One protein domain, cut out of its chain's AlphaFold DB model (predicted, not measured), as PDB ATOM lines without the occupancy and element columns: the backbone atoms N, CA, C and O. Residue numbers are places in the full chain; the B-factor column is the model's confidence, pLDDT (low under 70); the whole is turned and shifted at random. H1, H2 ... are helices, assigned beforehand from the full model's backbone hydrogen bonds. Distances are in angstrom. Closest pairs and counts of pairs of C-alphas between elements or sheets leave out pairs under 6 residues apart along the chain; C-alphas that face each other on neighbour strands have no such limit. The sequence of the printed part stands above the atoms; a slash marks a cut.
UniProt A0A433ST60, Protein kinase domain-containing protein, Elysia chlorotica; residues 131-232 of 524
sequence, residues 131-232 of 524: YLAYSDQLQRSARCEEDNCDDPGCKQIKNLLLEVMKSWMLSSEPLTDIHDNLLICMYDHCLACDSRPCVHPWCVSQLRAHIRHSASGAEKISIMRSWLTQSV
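AT A GLANCE: This is residues 131 to 232 of the 524 residues of the protein "Protein kinase domain-containing protein" of Elysia chlorotica (UniProt A0A433ST60). A rounded, compact cluster of crossed helices has H3 as its core, with H1 packed on one side of it and H5 crossing it on the other. The longest helix, H2, starts at the end of H1 and runs past H3 toward H5, while the four-residue H4 sits at the far end of H3, after a long loop. The printed part has 102 residues with five named helices, H1 to H5 in order, and no named strand; the class is all helix. The radius of gyration of the C-alphas is 12.9 A, and the spans are 33 by 30 by 25 A.

HOW THE PARTS SIT: H1, residues 131 to 141, touches H2, residues 152 to 170, about perpendicular at 80 degrees; the closest C-alphas, of Ser 141 and Cys 154, are 5.0 A apart, and H2 uses residues 153 to 158 alone. H1 also touches the hub H3, residues 177 to 192, the same way at a steep tilt of 54 degrees, closest at the C-alphas of Ser 135 and Cys 185, 5.5 A. H2 and H3 are close but not clearly touching, with the C-alphas of Val 164 and His 179 6.5 A apart. H3 only just touches H4, residues 207 to 210, with 3 pairs of C-alphas within 8 A, the closest being Leu 191 and Arg 208 at 6.1 A. H3 touches H5, residues 217 to 232, with residues 180 to 187 alone, about perpendicular at 82 degrees; the closest C-alphas are those of Leu 183 and Ile 221, 5.5 A. H2 and H5 are near each other, and H1 and H5 are apart. In H1, H2, H3 and H5 every O i to N i+4 pair is within hydrogen-bond range; H4 is too short for one.

IN THESE COORDINATES: H1 begins at C-alpha 131 (51.457, -7.963, -1.895) and is 15.4 A long. H2 measures 26.5 A, H3 22.4 A, H4 5.2 A and H5 22.7 A, from first to last C-alpha. H5 ends at C-alpha 232 (38.882, 8.809, 12.452).

THE WHOLE: The C-alphas farthest apart, of Asp 150 and Ser 214, are 35.8 A apart. The printed part has no cut, and the link from H3 to H4 is long, with 14 residues. The mean pLDDT of the printed part is 75.4, and 30 residues are under 70, among them residues 165 to 177 and 204 to 211.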
ATOM      1  N   TYR A 131      52.496  -7.444  -2.784       60.75
ATOM      2  CA  TYR A 131      51.457  -7.963  -1.895       60.75
ATOM      3  C   TYR A 131      51.967  -8.915  -0.794       60.75
ATOM      4  O   TYR A 131      51.587  -8.787   0.369       60.75
ATOM      5  N   LEU A 132      52.837  -9.871  -1.148       61.88
ATOM      6  CA  LEU A 132      53.368 -10.860  -0.203       61.88
ATOM      7  C   LEU A 132      54.348 -10.205   0.777       61.88
ATOM      8  O   LEU A 132      54.256 -10.431   1.981       61.88
ATOM      9  N   ALA A 133      55.217  -9.321   0.277       72.88
ATOM     10  CA  ALA A 133      56.165  -8.585   1.108       72.88
ATOM     11  C   ALA A 133      55.456  -7.728   2.173       72.88
ATOM     12  O   ALA A 133      55.845  -7.750   3.341       72.88
ATOM     13  N   TYR A 134      54.378  -7.021   1.806       82.31
ATOM     14  CA  TYR A 134      53.594  -6.246   2.772       82.31
ATOM     15  C   TYR A 134      52.842  -7.127   3.777       82.31
ATOM     16  O   TYR A 134      52.754  -6.749   4.941       82.31
ATOM     17  N   SER A 135      52.345  -8.304   3.378       82.25
ATOM     18  CA  SER A 135      51.700  -9.258   4.296       82.25
ATOM     19  C   SER A 135      52.640  -9.676   5.437       82.25
ATOM     20  O   SER A 135      52.296  -9.539   6.615       82.25
ATOM     21  N   ASP A 136      53.861 -10.104   5.105       82.81
ATOM     22  CA  ASP A 136      54.845 -10.546   6.101       82.81
ATOM     23  C   ASP A 136      55.348  -9.380   6.968       82.81
ATOM     24  O   ASP A 136      55.505  -9.517   8.187       82.81
ATOM     25  N   GLN A 137      55.550  -8.198   6.374       87.94
ATOM     26  CA  GLN A 137      55.913  -6.991   7.119       87.94
ATOM     27  C   GLN A 137      54.797  -6.540   8.079       87.94
ATOM     28  O   GLN A 137      55.090  -6.159   9.218       87.94
ATOM     29  N   LEU A 138      53.521  -6.616   7.679       87.44
ATOM     30  CA  LEU A 138      52.384  -6.350   8.566       87.44
ATOM     31  C   LEU A 138      52.366  -7.332   9.742       87.44
ATOM     32  O   LEU A 138      52.255  -6.893  10.886       87.44
ATOM     33  N   GLN A 139      52.559  -8.633   9.494       83.38
ATOM     34  CA  GLN A 139      52.540  -9.636  10.562       83.38
ATOM     35  C   GLN A 139      53.727  -9.516  11.534       83.38
ATOM     36  O   GLN A 139      53.548  -9.724  12.734       83.38
ATOM     37  N   ARG A 140      54.917  -9.122  11.055       84.25
ATOM     38  CA  ARG A 140      56.075  -8.791  11.914       84.25
ATOM     39  C   ARG A 140      55.831  -7.522  12.734       84.25
ATOM     40  O   ARG A 140      56.048  -7.510  13.942       84.25
ATOM     41  N   SER A 141      55.367  -6.449  12.091       88.19
ATOM     42  CA  SER A 141      55.154  -5.150  12.749       88.19
ATOM     43  C   SER A 141      54.000  -5.155  13.758       88.19
ATOM     44  O   SER A 141      54.060  -4.401  14.724       88.19
ATOM     45  N   ALA A 142      53.016  -6.048  13.605       84.25
ATOM     46  CA  ALA A 142      51.857  -6.234  14.489       84.25
ATOM     47  C   ALA A 142      52.174  -6.567  15.963       84.25
ATOM     48  O   ALA A 142      51.270  -6.547  16.807       84.25
ATOM     49  N   ARG A 143      53.436  -6.893  16.266       81.75
ATOM     50  CA  ARG A 143      53.949  -7.223  17.609       81.75
ATOM     51  C   ARG A 143      54.995  -6.214  18.112       81.75
ATOM     52  O   ARG A 143      55.384  -6.259  19.274       81.75
ATOM     53  N   CYS A 144      55.429  -5.287  17.256       86.44
ATOM     54  CA  CYS A 144      56.479  -4.323  17.556       86.44
ATOM     55  C   CYS A 144      55.883  -2.987  18.013       86.44
ATOM     56  O   CYS A 144      55.383  -2.207  17.201       86.44
ATOM     57  N   GLU A 145      55.994  -2.675  19.303       80.31
ATOM     58  CA  GLU A 145      55.494  -1.416  19.874       80.31
ATOM     59  C   GLU A 145      56.463  -0.216  19.757       80.31
ATOM     60  O   GLU A 145      56.319   0.765  20.492       80.31
ATOM     61  N   GLU A 146      57.492  -0.298  18.911       82.69
ATOM     62  CA  GLU A 146      58.479   0.776  18.727       82.69
ATOM     63  C   GLU A 146      58.087   1.697  17.565       82.69
ATOM     64  O   GLU A 146      58.060   1.256  16.413       82.69
ATOM     65  N   ASP A 147      57.841   2.983  17.825       74.88
ATOM     66  CA  ASP A 147      57.581   3.965  16.757       74.88
ATOM     67  C   ASP A 147      58.804   4.140  15.836       74.88
ATOM     68  O   ASP A 147      58.669   4.242  14.619       74.88
ATOM     69  N   ASN A 148      60.011   4.109  16.413       79.00
ATOM     70  CA  ASN A 148      61.293   4.275  15.720       79.00
ATOM     71  C   ASN A 148      62.083   2.956  15.629       79.00
ATOM     72  O   ASN A 148      63.270   2.918  15.946       79.00
ATOM     73  N   CYS A 149      61.423   1.868  15.218       87.06
ATOM     74  CA  CYS A 149      62.071   0.561  15.073       87.06
ATOM     75  C   CYS A 149      63.260   0.592  14.085       87.06
ATOM     76  O   CYS A 149      63.243   1.302  13.073       87.06
ATOM     77  N   ASP A 150      64.284  -0.205  14.385       87.94
ATOM     78  CA  ASP A 150      65.514  -0.397  13.610       87.94
ATOM     79  C   ASP A 150      65.405  -1.492  12.529       87.94
ATOM     80  O   ASP A 150      66.158  -1.451  11.556       87.94
ATOM     81  N   ASP A 151      64.451  -2.426  12.642       90.19
ATOM     82  CA  ASP A 151      64.135  -3.406  11.590       90.19
ATOM     83  C   ASP A 151      63.643  -2.682  10.314       90.19
ATOM     84  O   ASP A 151      62.608  -2.001  10.357       90.19
ATOM     85  N   PRO A 152      64.335  -2.820   9.161       87.56
ATOM     86  CA  PRO A 152      63.991  -2.073   7.953       87.56
ATOM     87  C   PRO A 152      62.589  -2.363   7.408       87.56
ATOM     88  O   PRO A 152      61.951  -1.452   6.883       87.56
ATOM     89  N   GLY A 153      62.088  -3.595   7.546       86.94
ATOM     90  CA  GLY A 153      60.758  -3.983   7.071       86.94
ATOM     91  C   GLY A 153      59.648  -3.455   7.980       86.94
ATOM     92  O   GLY A 153      58.653  -2.920   7.496       86.94
ATOM     93  N   CYS A 154      59.850  -3.526   9.299       89.12
ATOM     94  CA  CYS A 154      58.959  -2.929  10.295       89.12
ATOM     95  C   CYS A 154      58.872  -1.402  10.120       89.12
ATOM     96  O   CYS A 154      57.782  -0.828  10.136       89.12
ATOM     97  N   LYS A 155      60.012  -0.750   9.867       88.38
ATOM     98  CA  LYS A 155      60.090   0.686   9.573       88.38
ATOM     99  C   LYS A 155      59.430   1.051   8.239       88.38
ATOM    100  O   LYS A 155      58.697   2.037   8.180       88.38
ATOM    101  N   GLN A 156      59.644   0.258   7.186       87.00
ATOM    102  CA  GLN A 156      59.022   0.462   5.874       87.00
ATOM    103  C   GLN A 156      57.492   0.409   5.963       87.00
ATOM    104  O   GLN A 156      56.825   1.351   5.534       87.00
ATOM    105  N   ILE A 157      56.933  -0.650   6.556       87.06
ATOM    106  CA  ILE A 157      55.478  -0.833   6.606       87.06
ATOM    107  C   ILE A 157      54.792   0.169   7.541       87.06
ATOM    108  O   ILE A 157      53.718   0.661   7.208       87.06
ATOM    109  N   LYS A 158      55.424   0.555   8.661       86.19
ATOM    110  CA  LYS A 158      54.910   1.627   9.532       86.19
ATOM    111  C   LYS A 158      54.873   2.974   8.809       86.19
ATOM    112  O   LYS A 158      53.856   3.657   8.876       86.19
ATOM    113  N   ASN A 159      55.917   3.322   8.054       82.75
ATOM    114  CA  ASN A 159      55.917   4.534   7.231       82.75
ATOM    115  C   ASN A 159      54.815   4.511   6.159       82.75
ATOM    116  O   ASN A 159      54.124   5.513   5.992       82.75
ATOM    117  N   LEU A 160      54.602   3.376   5.485       81.31
ATOM    118  CA  LEU A 160      53.572   3.243   4.449       81.31
ATOM    119  C   LEU A 160      52.140   3.286   5.029       81.31
ATOM    120  O   LEU A 160      51.254   3.919   4.459       81.31
ATOM    121  N   LEU A 161      51.916   2.690   6.207       80.44
ATOM    122  CA  LEU A 161      50.661   2.828   6.959       80.44
ATOM    123  C   LEU A 161      50.398   4.290   7.356       80.44
ATOM    124  O   LEU A 161      49.280   4.781   7.197       80.44
ATOM    125  N   LEU A 162      51.426   5.003   7.831       76.75
ATOM    126  CA  LEU A 162      51.341   6.435   8.135       76.75
ATOM    127  C   LEU A 162      51.063   7.281   6.888       76.75
ATOM    128  O   LEU A 162      50.362   8.284   6.996       76.75
ATOM    129  N   GLU A 163      51.607   6.917   5.728       75.44
ATOM    130  CA  GLU A 163      51.369   7.605   4.456       75.44
ATOM    131  C   GLU A 163      49.909   7.466   4.012       75.44
ATOM    132  O   GLU A 163      49.251   8.482   3.787       75.44
ATOM    133  N   VAL A 164      49.359   6.244   4.010       73.12
ATOM    134  CA  VAL A 164      47.936   6.002   3.709       73.12
ATOM    135  C   VAL A 164      47.024   6.736   4.697       73.12
ATOM    136  O   VAL A 164      46.096   7.426   4.277       73.12
ATOM    137  N   MET A 165      47.317   6.677   6.003       69.81
ATOM    138  CA  MET A 165      46.540   7.407   7.015       69.81
ATOM    139  C   MET A 165      46.623   8.933   6.838       69.81
ATOM    140  O   MET A 165      45.607   9.611   6.966       69.81
ATOM    141  N   LYS A 166      47.797   9.497   6.520       66.75
ATOM    142  CA  LYS A 166      47.963  10.946   6.287       66.75
ATOM    143  C   LYS A 166      47.281  11.411   5.006       66.75
ATOM    144  O   LYS A 166      46.585  12.419   5.048       66.75
ATOM    145  N   SER A 167      47.462  10.680   3.905       64.62
ATOM    146  CA  SER A 167      46.837  10.960   2.607       64.62
ATOM    147  C   SER A 167      45.320  11.089   2.775       64.62
ATOM    148  O   SER A 167      44.747  12.126   2.465       64.62
ATOM    149  N   TRP A 168      44.689  10.117   3.437       61.62
ATOM    150  CA  TRP A 168      43.249  10.131   3.710       61.62
ATOM    151  C   TRP A 168      42.758  11.183   4.708       61.62
ATOM    152  O   TRP A 168      41.601  11.590   4.629       61.62
ATOM    153  N   MET A 169      43.586  11.611   5.664       53.72
ATOM    154  CA  MET A 169      43.207  12.676   6.604       53.72
ATOM    155  C   MET A 169      43.326  14.082   6.001       53.72
ATOM    156  O   MET A 169      42.739  15.012   6.549       53.72
ATOM    157  N   LEU A 170      44.119  14.258   4.936       46.16
ATOM    158  CA  LEU A 170      44.580  15.578   4.485       46.16
ATOM    159  C   LEU A 170      44.336  15.875   2.999       46.16
ATOM    160  O   LEU A 170      44.461  17.034   2.606       46.16
ATOM    161  N   SER A 171      44.007  14.882   2.168       46.16
ATOM    162  CA  SER A 171      43.829  15.071   0.727       46.16
ATOM    163  C   SER A 171      42.615  14.327   0.164       46.16
ATOM    164  O   SER A 171      42.143  13.324   0.695       46.16
ATOM    165  N   SER A 172      42.114  14.838  -0.961       51.62
ATOM    166  CA  SER A 172      41.143  14.163  -1.826       51.62
ATOM    167  C   SER A 172      41.823  13.604  -3.084       51.62
ATOM    168  O   SER A 172      41.236  13.628  -4.166       51.62
ATOM    169  N   GLU A 173      43.093  13.200  -2.980       52.19
ATOM    170  CA  GLU A 173      43.867  12.711  -4.125       52.19
ATOM    171  C   GLU A 173      43.502  11.262  -4.504       52.19
ATOM    172  O   GLU A 173      43.110  10.465  -3.645       52.19
ATOM    173  N   PRO A 174      43.607  10.899  -5.797       53.62
ATOM    174  CA  PRO A 174      43.359   9.536  -6.250       53.62
ATOM    175  C   PRO A 174      44.405   8.572  -5.680       53.62
ATOM    176  O   PRO A 174      45.595   8.876  -5.613       53.62
ATOM    177  N   LEU A 175      43.956   7.382  -5.284       57.34
ATOM    178  CA  LEU A 175      44.823   6.383  -4.670       57.34
ATOM    179  C   LEU A 175      45.685   5.666  -5.711       57.34
ATOM    180  O   LEU A 175      45.249   5.403  -6.830       57.34
ATOM    181  N   THR A 176      46.914   5.349  -5.312       67.25
ATOM    182  CA  THR A 176      47.860   4.572  -6.114       67.25
ATOM    183  C   THR A 176      47.591   3.075  -5.959       67.25
ATOM    184  O   THR A 176      47.062   2.631  -4.935       67.25
ATOM    185  N   ASP A 177      48.054   2.274  -6.922       69.38
ATOM    186  CA  ASP A 177      48.011   0.807  -6.822       69.38
ATOM    187  C   ASP A 177      48.715   0.290  -5.552       69.38
ATOM    188  O   ASP A 177      48.349  -0.758  -5.021       69.38
ATOM    189  N   ILE A 178      49.706   1.025  -5.032       71.12
ATOM    190  CA  ILE A 178      50.419   0.696  -3.789       71.12
ATOM    191  C   ILE A 178      49.471   0.789  -2.587       71.12
ATOM    192  O   ILE A 178      49.443  -0.122  -1.759       71.12
ATOM    193  N   HIS A 179      48.664   1.852  -2.508       76.31
ATOM    194  CA  HIS A 179      47.692   2.033  -1.428       76.31
ATOM    195  C   HIS A 179      46.609   0.952  -1.483       76.31
ATOM    196  O   HIS A 179      46.314   0.330  -0.465       76.31
ATOM    197  N   ASP A 180      46.063   0.665  -2.666       79.75
ATOM    198  CA  ASP A 180      45.018  -0.353  -2.803       79.75
ATOM    199  C   ASP A 180      45.545  -1.781  -2.561       79.75
ATOM    200  O   ASP A 180      44.856  -2.572  -1.916       79.75
ATOM    201  N   ASN A 181      46.795  -2.098  -2.932       82.19
ATOM    202  CA  ASN A 181      47.444  -3.341  -2.496       82.19
ATOM    203  C   ASN A 181      47.584  -3.403  -0.965       82.19
ATOM    204  O   ASN A 181      47.203  -4.414  -0.374       82.19
ATOM    205  N   LEU A 182      48.070  -2.335  -0.312       84.81
ATOM    206  CA  LEU A 182      48.219  -2.305   1.148       84.81
ATOM    207  C   LEU A 182      46.881  -2.536   1.861       84.81
ATOM    208  O   LEU A 182      46.841  -3.273   2.839       84.81
ATOM    209  N   LEU A 183      45.780  -1.965   1.372       83.38
ATOM    210  CA  LEU A 183      44.454  -2.146   1.976       83.38
ATOM    211  C   LEU A 183      43.963  -3.594   1.896       83.38
ATOM    212  O   LEU A 183      43.361  -4.091   2.848       83.38
ATOM    213  N   ILE A 184      44.255  -4.291   0.797       85.25
ATOM    214  CA  ILE A 184      43.982  -5.727   0.672       85.25
ATOM    215  C   ILE A 184      44.877  -6.507   1.665       85.25
ATOM    216  O   ILE A 184      44.360  -7.369   2.378       85.25
ATOM    217  N   CYS A 185      46.159  -6.140   1.830       88.44
ATOM    218  CA  CYS A 185      47.043  -6.740   2.845       88.44
ATOM    219  C   CYS A 185      46.553  -6.483   4.283       88.44
ATOM    220  O   CYS A 185      46.605  -7.380   5.120       88.44
ATOM    221  N   MET A 186      46.057  -5.279   4.589       87.06
ATOM    222  CA  MET A 186      45.500  -4.924   5.900       87.06
ATOM    223  C   MET A 186      44.232  -5.735   6.193       87.06
ATOM    224  O   MET A 186      44.068  -6.230   7.305       87.06
ATOM    225  N   TYR A 187      43.365  -5.941   5.199       86.31
ATOM    226  CA  TYR A 187      42.193  -6.812   5.320       86.31
ATOM    227  C   TYR A 187      42.585  -8.264   5.645       86.31
ATOM    228  O   TYR A 187      42.016  -8.877   6.550       86.31
ATOM    229  N   ASP A 188      43.583  -8.808   4.945       86.12
ATOM    230  CA  ASP A 188      44.040 -10.185   5.167       86.12
ATOM    231  C   ASP A 188      44.833 -10.332   6.476       86.12
ATOM    232  O   ASP A 188      44.693 -11.341   7.165       86.12
ATOM    233  N   HIS A 189      45.555  -9.296   6.910       87.25
ATOM    234  CA  HIS A 189      46.116  -9.227   8.260       87.25
ATOM    235  C   HIS A 189      45.008  -9.240   9.327       87.25
ATOM    236  O   HIS A 189      45.094  -9.985  10.305       87.25
ATOM    237  N   CYS A 190      43.917  -8.493   9.126       82.94
ATOM    238  CA  CYS A 190      42.768  -8.536  10.029       82.94
ATOM    239  C   CYS A 190      42.182  -9.948  10.150       82.94
ATOM    240  O   CYS A 190      41.804 -10.319  11.259       82.94
ATOM    241  N   LEU A 191      42.160 -10.751   9.077       80.56
ATOM    242  CA  LEU A 191      41.812 -12.180   9.129       80.56
ATOM    243  C   LEU A 191      42.846 -13.015   9.901       80.56
ATOM    244  O   LEU A 191      42.481 -13.724  10.837       80.56
ATOM    245  N   ALA A 192      44.114 -12.946   9.493       80.75
ATOM    246  CA  ALA A 192      45.145 -13.917   9.860       80.75
ATOM    247  C   ALA A 192      45.884 -13.624  11.179       80.75
ATOM    248  O   ALA A 192      46.540 -14.513  11.715       80.75
ATOM    249  N   CYS A 193      45.812 -12.397  11.709       80.56
ATOM    250  CA  CYS A 193      46.718 -11.969  12.773       80.56
ATOM    251  C   CYS A 193      46.580 -12.776  14.083       80.56
ATOM    252  O   CYS A 193      45.492 -12.873  14.666       80.56
ATOM    253  N   ASP A 194      47.711 -13.308  14.554       75.44
ATOM    254  CA  ASP A 194      47.877 -14.007  15.836       75.44
ATOM    255  C   ASP A 194      48.050 -13.050  17.029       75.44
ATOM    256  O   ASP A 194      47.691 -13.400  18.154       75.44
ATOM    257  N   SER A 195      48.577 -11.845  16.781       74.38
ATOM    258  CA  SER A 195      48.944 -10.859  17.800       74.38
ATOM    259  C   SER A 195      47.741 -10.379  18.612       74.38
ATOM    260  O   SER A 195      46.759  -9.863  18.069       74.38
ATOM    261  N   ARG A 196      47.839 -10.516  19.938       72.75
ATOM    262  CA  ARG A 196      46.876  -9.987  20.910       72.75
ATOM    263  C   ARG A 196      47.643  -9.394  22.100       72.75
ATOM    264  O   ARG A 196      48.398 -10.135  22.726       72.75
ATOM    265  N   PRO A 197      47.484  -8.089  22.387       72.81
ATOM    266  CA  PRO A 197      46.901  -7.069  21.514       72.81
ATOM    267  C   PRO A 197      47.758  -6.864  20.249       72.81
ATOM    268  O   PRO A 197      48.980  -6.785  20.327       72.81
ATOM    269  N   CYS A 198      47.126  -6.720  19.082       80.06
ATOM    270  CA  CYS A 198      47.818  -6.223  17.892       80.06
ATOM    271  C   CYS A 198      48.077  -4.714  18.042       80.06
ATOM    272  O   CYS A 198      47.168  -3.976  18.430       80.06
ATOM    273  N   VAL A 199      49.288  -4.247  17.710       78.00
ATOM    274  CA  VAL A 199      49.634  -2.810  17.784       78.00
ATOM    275  C   VAL A 199      48.935  -1.973  16.705       78.00
ATOM    276  O   VAL A 199      48.786  -0.764  16.857       78.00
ATOM    277  N   HIS A 200      48.485  -2.609  15.618       79.19
ATOM    278  CA  HIS A 200      47.765  -1.948  14.531       79.19
ATOM    279  C   HIS A 200      46.311  -1.672  14.951       79.19
ATOM    280  O   HIS A 200      45.549  -2.617  15.164       79.19
ATOM    281  N   PRO A 201      45.858  -0.406  15.033       69.88
ATOM    282  CA  PRO A 201      44.601  -0.050  15.698       69.88
ATOM    283  C   PRO A 201      43.376  -0.453  14.882       69.88
ATOM    284  O   PRO A 201      42.295  -0.626  15.434       69.88
ATOM    285  N   TRP A 202      43.563  -0.608  13.571       75.56
ATOM    286  CA  TRP A 202      42.574  -1.078  12.613       75.56
ATOM    287  C   TRP A 202      42.414  -2.606  12.637       75.56
ATOM    288  O   TRP A 202      41.365  -3.097  12.222       75.56
ATOM    289  N   CYS A 203      43.389  -3.352  13.174       78.50
ATOM    290  CA  CYS A 203      43.357  -4.809  13.315       78.50
ATOM    291  C   CYS A 203      42.562  -5.238  14.563       78.50
ATOM    292  O   CYS A 203      43.095  -5.800  15.523       78.50
ATOM    293  N   VAL A 204      41.260  -4.947  14.566       67.44
ATOM    294  CA  VAL A 204      40.360  -5.233  15.696       67.44
ATOM    295  C   VAL A 204      39.628  -6.562  15.504       67.44
ATOM    296  O   VAL A 204      39.133  -6.866  14.420       67.44
ATOM    297  N   SER A 205      39.472  -7.324  16.590       56.91
ATOM    298  CA  SER A 205      38.696  -8.572  16.647       56.91
ATOM    299  C   SER A 205      37.291  -8.461  16.039       56.91
ATOM    300  O   SER A 205      36.876  -9.347  15.300       56.91
ATOM    301  N   GLN A 206      36.575  -7.362  16.287       52.25
ATOM    302  CA  GLN A 206      35.228  -7.104  15.767       52.25
ATOM    303  C   GLN A 206      35.184  -6.932  14.242       52.25
ATOM    304  O   GLN A 206      34.163  -7.247  13.627       52.25
ATOM    305  N   LEU A 207      36.273  -6.490  13.600       62.47
ATOM    306  CA  LEU A 207      36.305  -6.385  12.141       62.47
ATOM    307  C   LEU A 207      36.243  -7.781  11.494       62.47
ATOM    308  O   LEU A 207      35.595  -7.935  10.463       62.47
ATOM    309  N   ARG A 208      36.781  -8.825  12.149       63.59
ATOM    310  CA  ARG A 208      36.678 -10.234  11.701       63.59
ATOM    311  C   ARG A 208      35.236 -10.718  11.541       63.59
ATOM    312  O   ARG A 208      34.990 -11.569  10.700       63.59
ATOM    313  N   ALA A 209      34.296 -10.174  12.317       59.75
ATOM    314  CA  ALA A 209      32.876 -10.520  12.228       59.75
ATOM    315  C   ALA A 209      32.150  -9.843  11.046       59.75
ATOM    316  O   ALA A 209      31.087 -10.301  10.636       59.75
ATOM    317  N   HIS A 210      32.720  -8.764  10.501       61.47
ATOM    318  CA  HIS A 210      32.187  -8.014   9.354       61.47
ATOM    319  C   HIS A 210      32.906  -8.371   8.040       61.47
ATOM    320  O   HIS A 210      32.347  -8.246   6.948       61.47
ATOM    321  N   ILE A 211      34.148  -8.836   8.155       68.94
ATOM    322  CA  ILE A 211      34.974  -9.407   7.096       68.94
ATOM    323  C   ILE A 211      34.377 -10.725   6.571       68.94
ATOM    324  O   ILE A 211      33.786 -11.513   7.305       68.94
ATOM    325  N   ARG A 212      34.580 -10.991   5.277       71.88
ATOM    326  CA  ARG A 212      34.196 -12.231   4.594       71.88
ATOM    327  C   ARG A 212      35.447 -12.896   4.028       71.88
ATOM    328  O   ARG A 212      36.207 -12.262   3.304       71.88
ATOM    329  N   HIS A 213      35.617 -14.195   4.272       68.00
ATOM    330  CA  HIS A 213      36.759 -14.963   3.751       68.00
ATOM    331  C   HIS A 213      36.859 -14.984   2.210       68.00
ATOM    332  O   HIS A 213      37.931 -15.244   1.676       68.00
ATOM    333  N   SER A 214      35.763 -14.710   1.494       66.94
ATOM    334  CA  SER A 214      35.674 -14.749   0.027       66.94
ATOM    335  C   SER A 214      35.436 -13.377  -0.626       66.94
ATOM    336  O   SER A 214      34.831 -13.310  -1.693       66.94
ATOM    337  N   ALA A 215      35.861 -12.281   0.012       78.00
ATOM    338  CA  ALA A 215      35.758 -10.934  -0.555       78.00
ATOM    339  C   ALA A 215      36.764 -10.696  -1.700       78.00
ATOM    340  O   ALA A 215      37.952 -11.012  -1.581       78.00
ATOM    341  N   SER A 216      36.299 -10.080  -2.788       86.44
ATOM    342  CA  SER A 216      37.147  -9.590  -3.882       86.44
ATOM    343  C   SER A 216      38.023  -8.406  -3.448       86.44
ATOM    344  O   SER A 216      37.718  -7.724  -2.469       86.44
ATOM    345  N   GLY A 217      39.096  -8.108  -4.192       82.94
ATOM    346  CA  GLY A 217      39.997  -6.990  -3.870       82.94
ATOM    347  C   GLY A 217      39.268  -5.649  -3.696       82.94
ATOM    348  O   GLY A 217      39.498  -4.951  -2.714       82.94
ATOM    349  N   ALA A 218      38.310  -5.340  -4.576       83.06
ATOM    350  CA  ALA A 218      37.498  -4.125  -4.488       83.06
ATOM    351  C   ALA A 218      36.602  -4.084  -3.232       83.06
ATOM    352  O   ALA A 218      36.477  -3.034  -2.601       83.06
ATOM    353  N   GLU A 219      36.021  -5.218  -2.820       84.56
ATOM    354  CA  GLU A 219      35.263  -5.312  -1.564       84.56
ATOM    355  C   GLU A 219      36.174  -5.137  -0.342       84.56
ATOM    356  O   GLU A 219      35.824  -4.386   0.569       84.56
ATOM    357  N   LYS A 220      37.358  -5.770  -0.335       86.19
ATOM    358  CA  LYS A 220      38.359  -5.617   0.736       86.19
ATOM    359  C   LYS A 220      38.756  -4.150   0.916       86.19
ATOM    360  O   LYS A 220      38.674  -3.620   2.022       86.19
ATOM    361  N   ILE A 221      39.095  -3.482  -0.189       82.44
ATOM    362  CA  ILE A 221      39.416  -2.050  -0.245       82.44
ATOM    363  C   ILE A 221      38.250  -1.207   0.289       82.44
ATOM    364  O   ILE A 221      38.456  -0.352   1.149       82.44
ATOM    365  N   SER A 222      37.019  -1.461  -0.170       81.06
ATOM    366  CA  SER A 222      35.831  -0.710   0.263       81.06
ATOM    367  C   SER A 222      35.552  -0.858   1.763       81.06
ATOM    368  O   SER A 222      35.224   0.127   2.426       81.06
ATOM    369  N   ILE A 223      35.696  -2.071   2.307       80.00
ATOM    370  CA  ILE A 223      35.508  -2.356   3.736       80.00
ATOM    371  C   ILE A 223      36.583  -1.642   4.565       80.00
ATOM    372  O   ILE A 223      36.239  -0.949   5.522       80.00
ATOM    373  N   MET A 224      37.860  -1.738   4.173       80.19
ATOM    374  CA  MET A 224      38.951  -1.070   4.891       80.19
ATOM    375  C   MET A 224      38.840   0.457   4.841       80.19
ATOM    376  O   MET A 224      39.009   1.096   5.878       80.19
ATOM    377  N   ARG A 225      38.496   1.045   3.681       76.25
ATOM    378  CA  ARG A 225      38.226   2.490   3.547       76.25
ATOM    379  C   ARG A 225      37.133   2.932   4.526       76.25
ATOM    380  O   ARG A 225      37.378   3.814   5.340       76.25
ATOM    381  N   SER A 226      35.973   2.267   4.515       73.50
ATOM    382  CA  SER A 226      34.848   2.585   5.412       73.50
ATOM    383  C   SER A 226      35.236   2.509   6.897       73.50
ATOM    384  O   SER A 226      35.015   3.456   7.652       73.50
ATOM    385  N   TRP A 227      35.885   1.411   7.300       74.00
ATOM    386  CA  TRP A 227      36.336   1.167   8.675       74.00
ATOM    387  C   TRP A 227      37.298   2.246   9.188       74.00
ATOM    388  O   TRP A 227      37.145   2.772  10.294       74.00
ATOM    389  N   LEU A 228      38.284   2.610   8.369       71.50
ATOM    390  CA  LEU A 228      39.294   3.603   8.719       71.50
ATOM    391  C   LEU A 228      38.731   5.033   8.701       71.50
ATOM    392  O   LEU A 228      39.105   5.824   9.564       71.50
ATOM    393  N   THR A 229      37.771   5.357   7.824       65.62
ATOM    394  CA  THR A 229      37.019   6.623   7.910       65.62
ATOM    395  C   THR A 229      36.241   6.714   9.226       65.62
ATOM    396  O   THR A 229      36.428   7.675   9.972       65.62
ATOM    397  N   GLN A 230      35.432   5.700   9.559       61.44
ATOM    398  CA  GLN A 230      34.631   5.662  10.795       61.44
ATOM    399  C   GLN A 230      35.492   5.758  12.065       61.44
ATOM    400  O   GLN A 230      35.108   6.415  13.027       61.44
ATOM    401  N   SER A 231      36.688   5.163  12.053       58.72
ATOM    402  CA  SER A 231      37.645   5.225  13.170       58.72
ATOM    403  C   SER A 231      38.177   6.644  13.449       58.72
ATOM    404  O   SER A 231      38.596   6.954  14.571       58.72
ATOM    405  N   VAL A 232      38.192   7.511  12.430       52.31
ATOM    406  CA  VAL A 232      38.882   8.809  12.452       52.31
ATOM    407  C   VAL A 232      37.919   9.997  12.553       52.31
ATOM    408  O   VAL A 232      38.195  10.909  13.335       52.31
TER     409      VAL A 232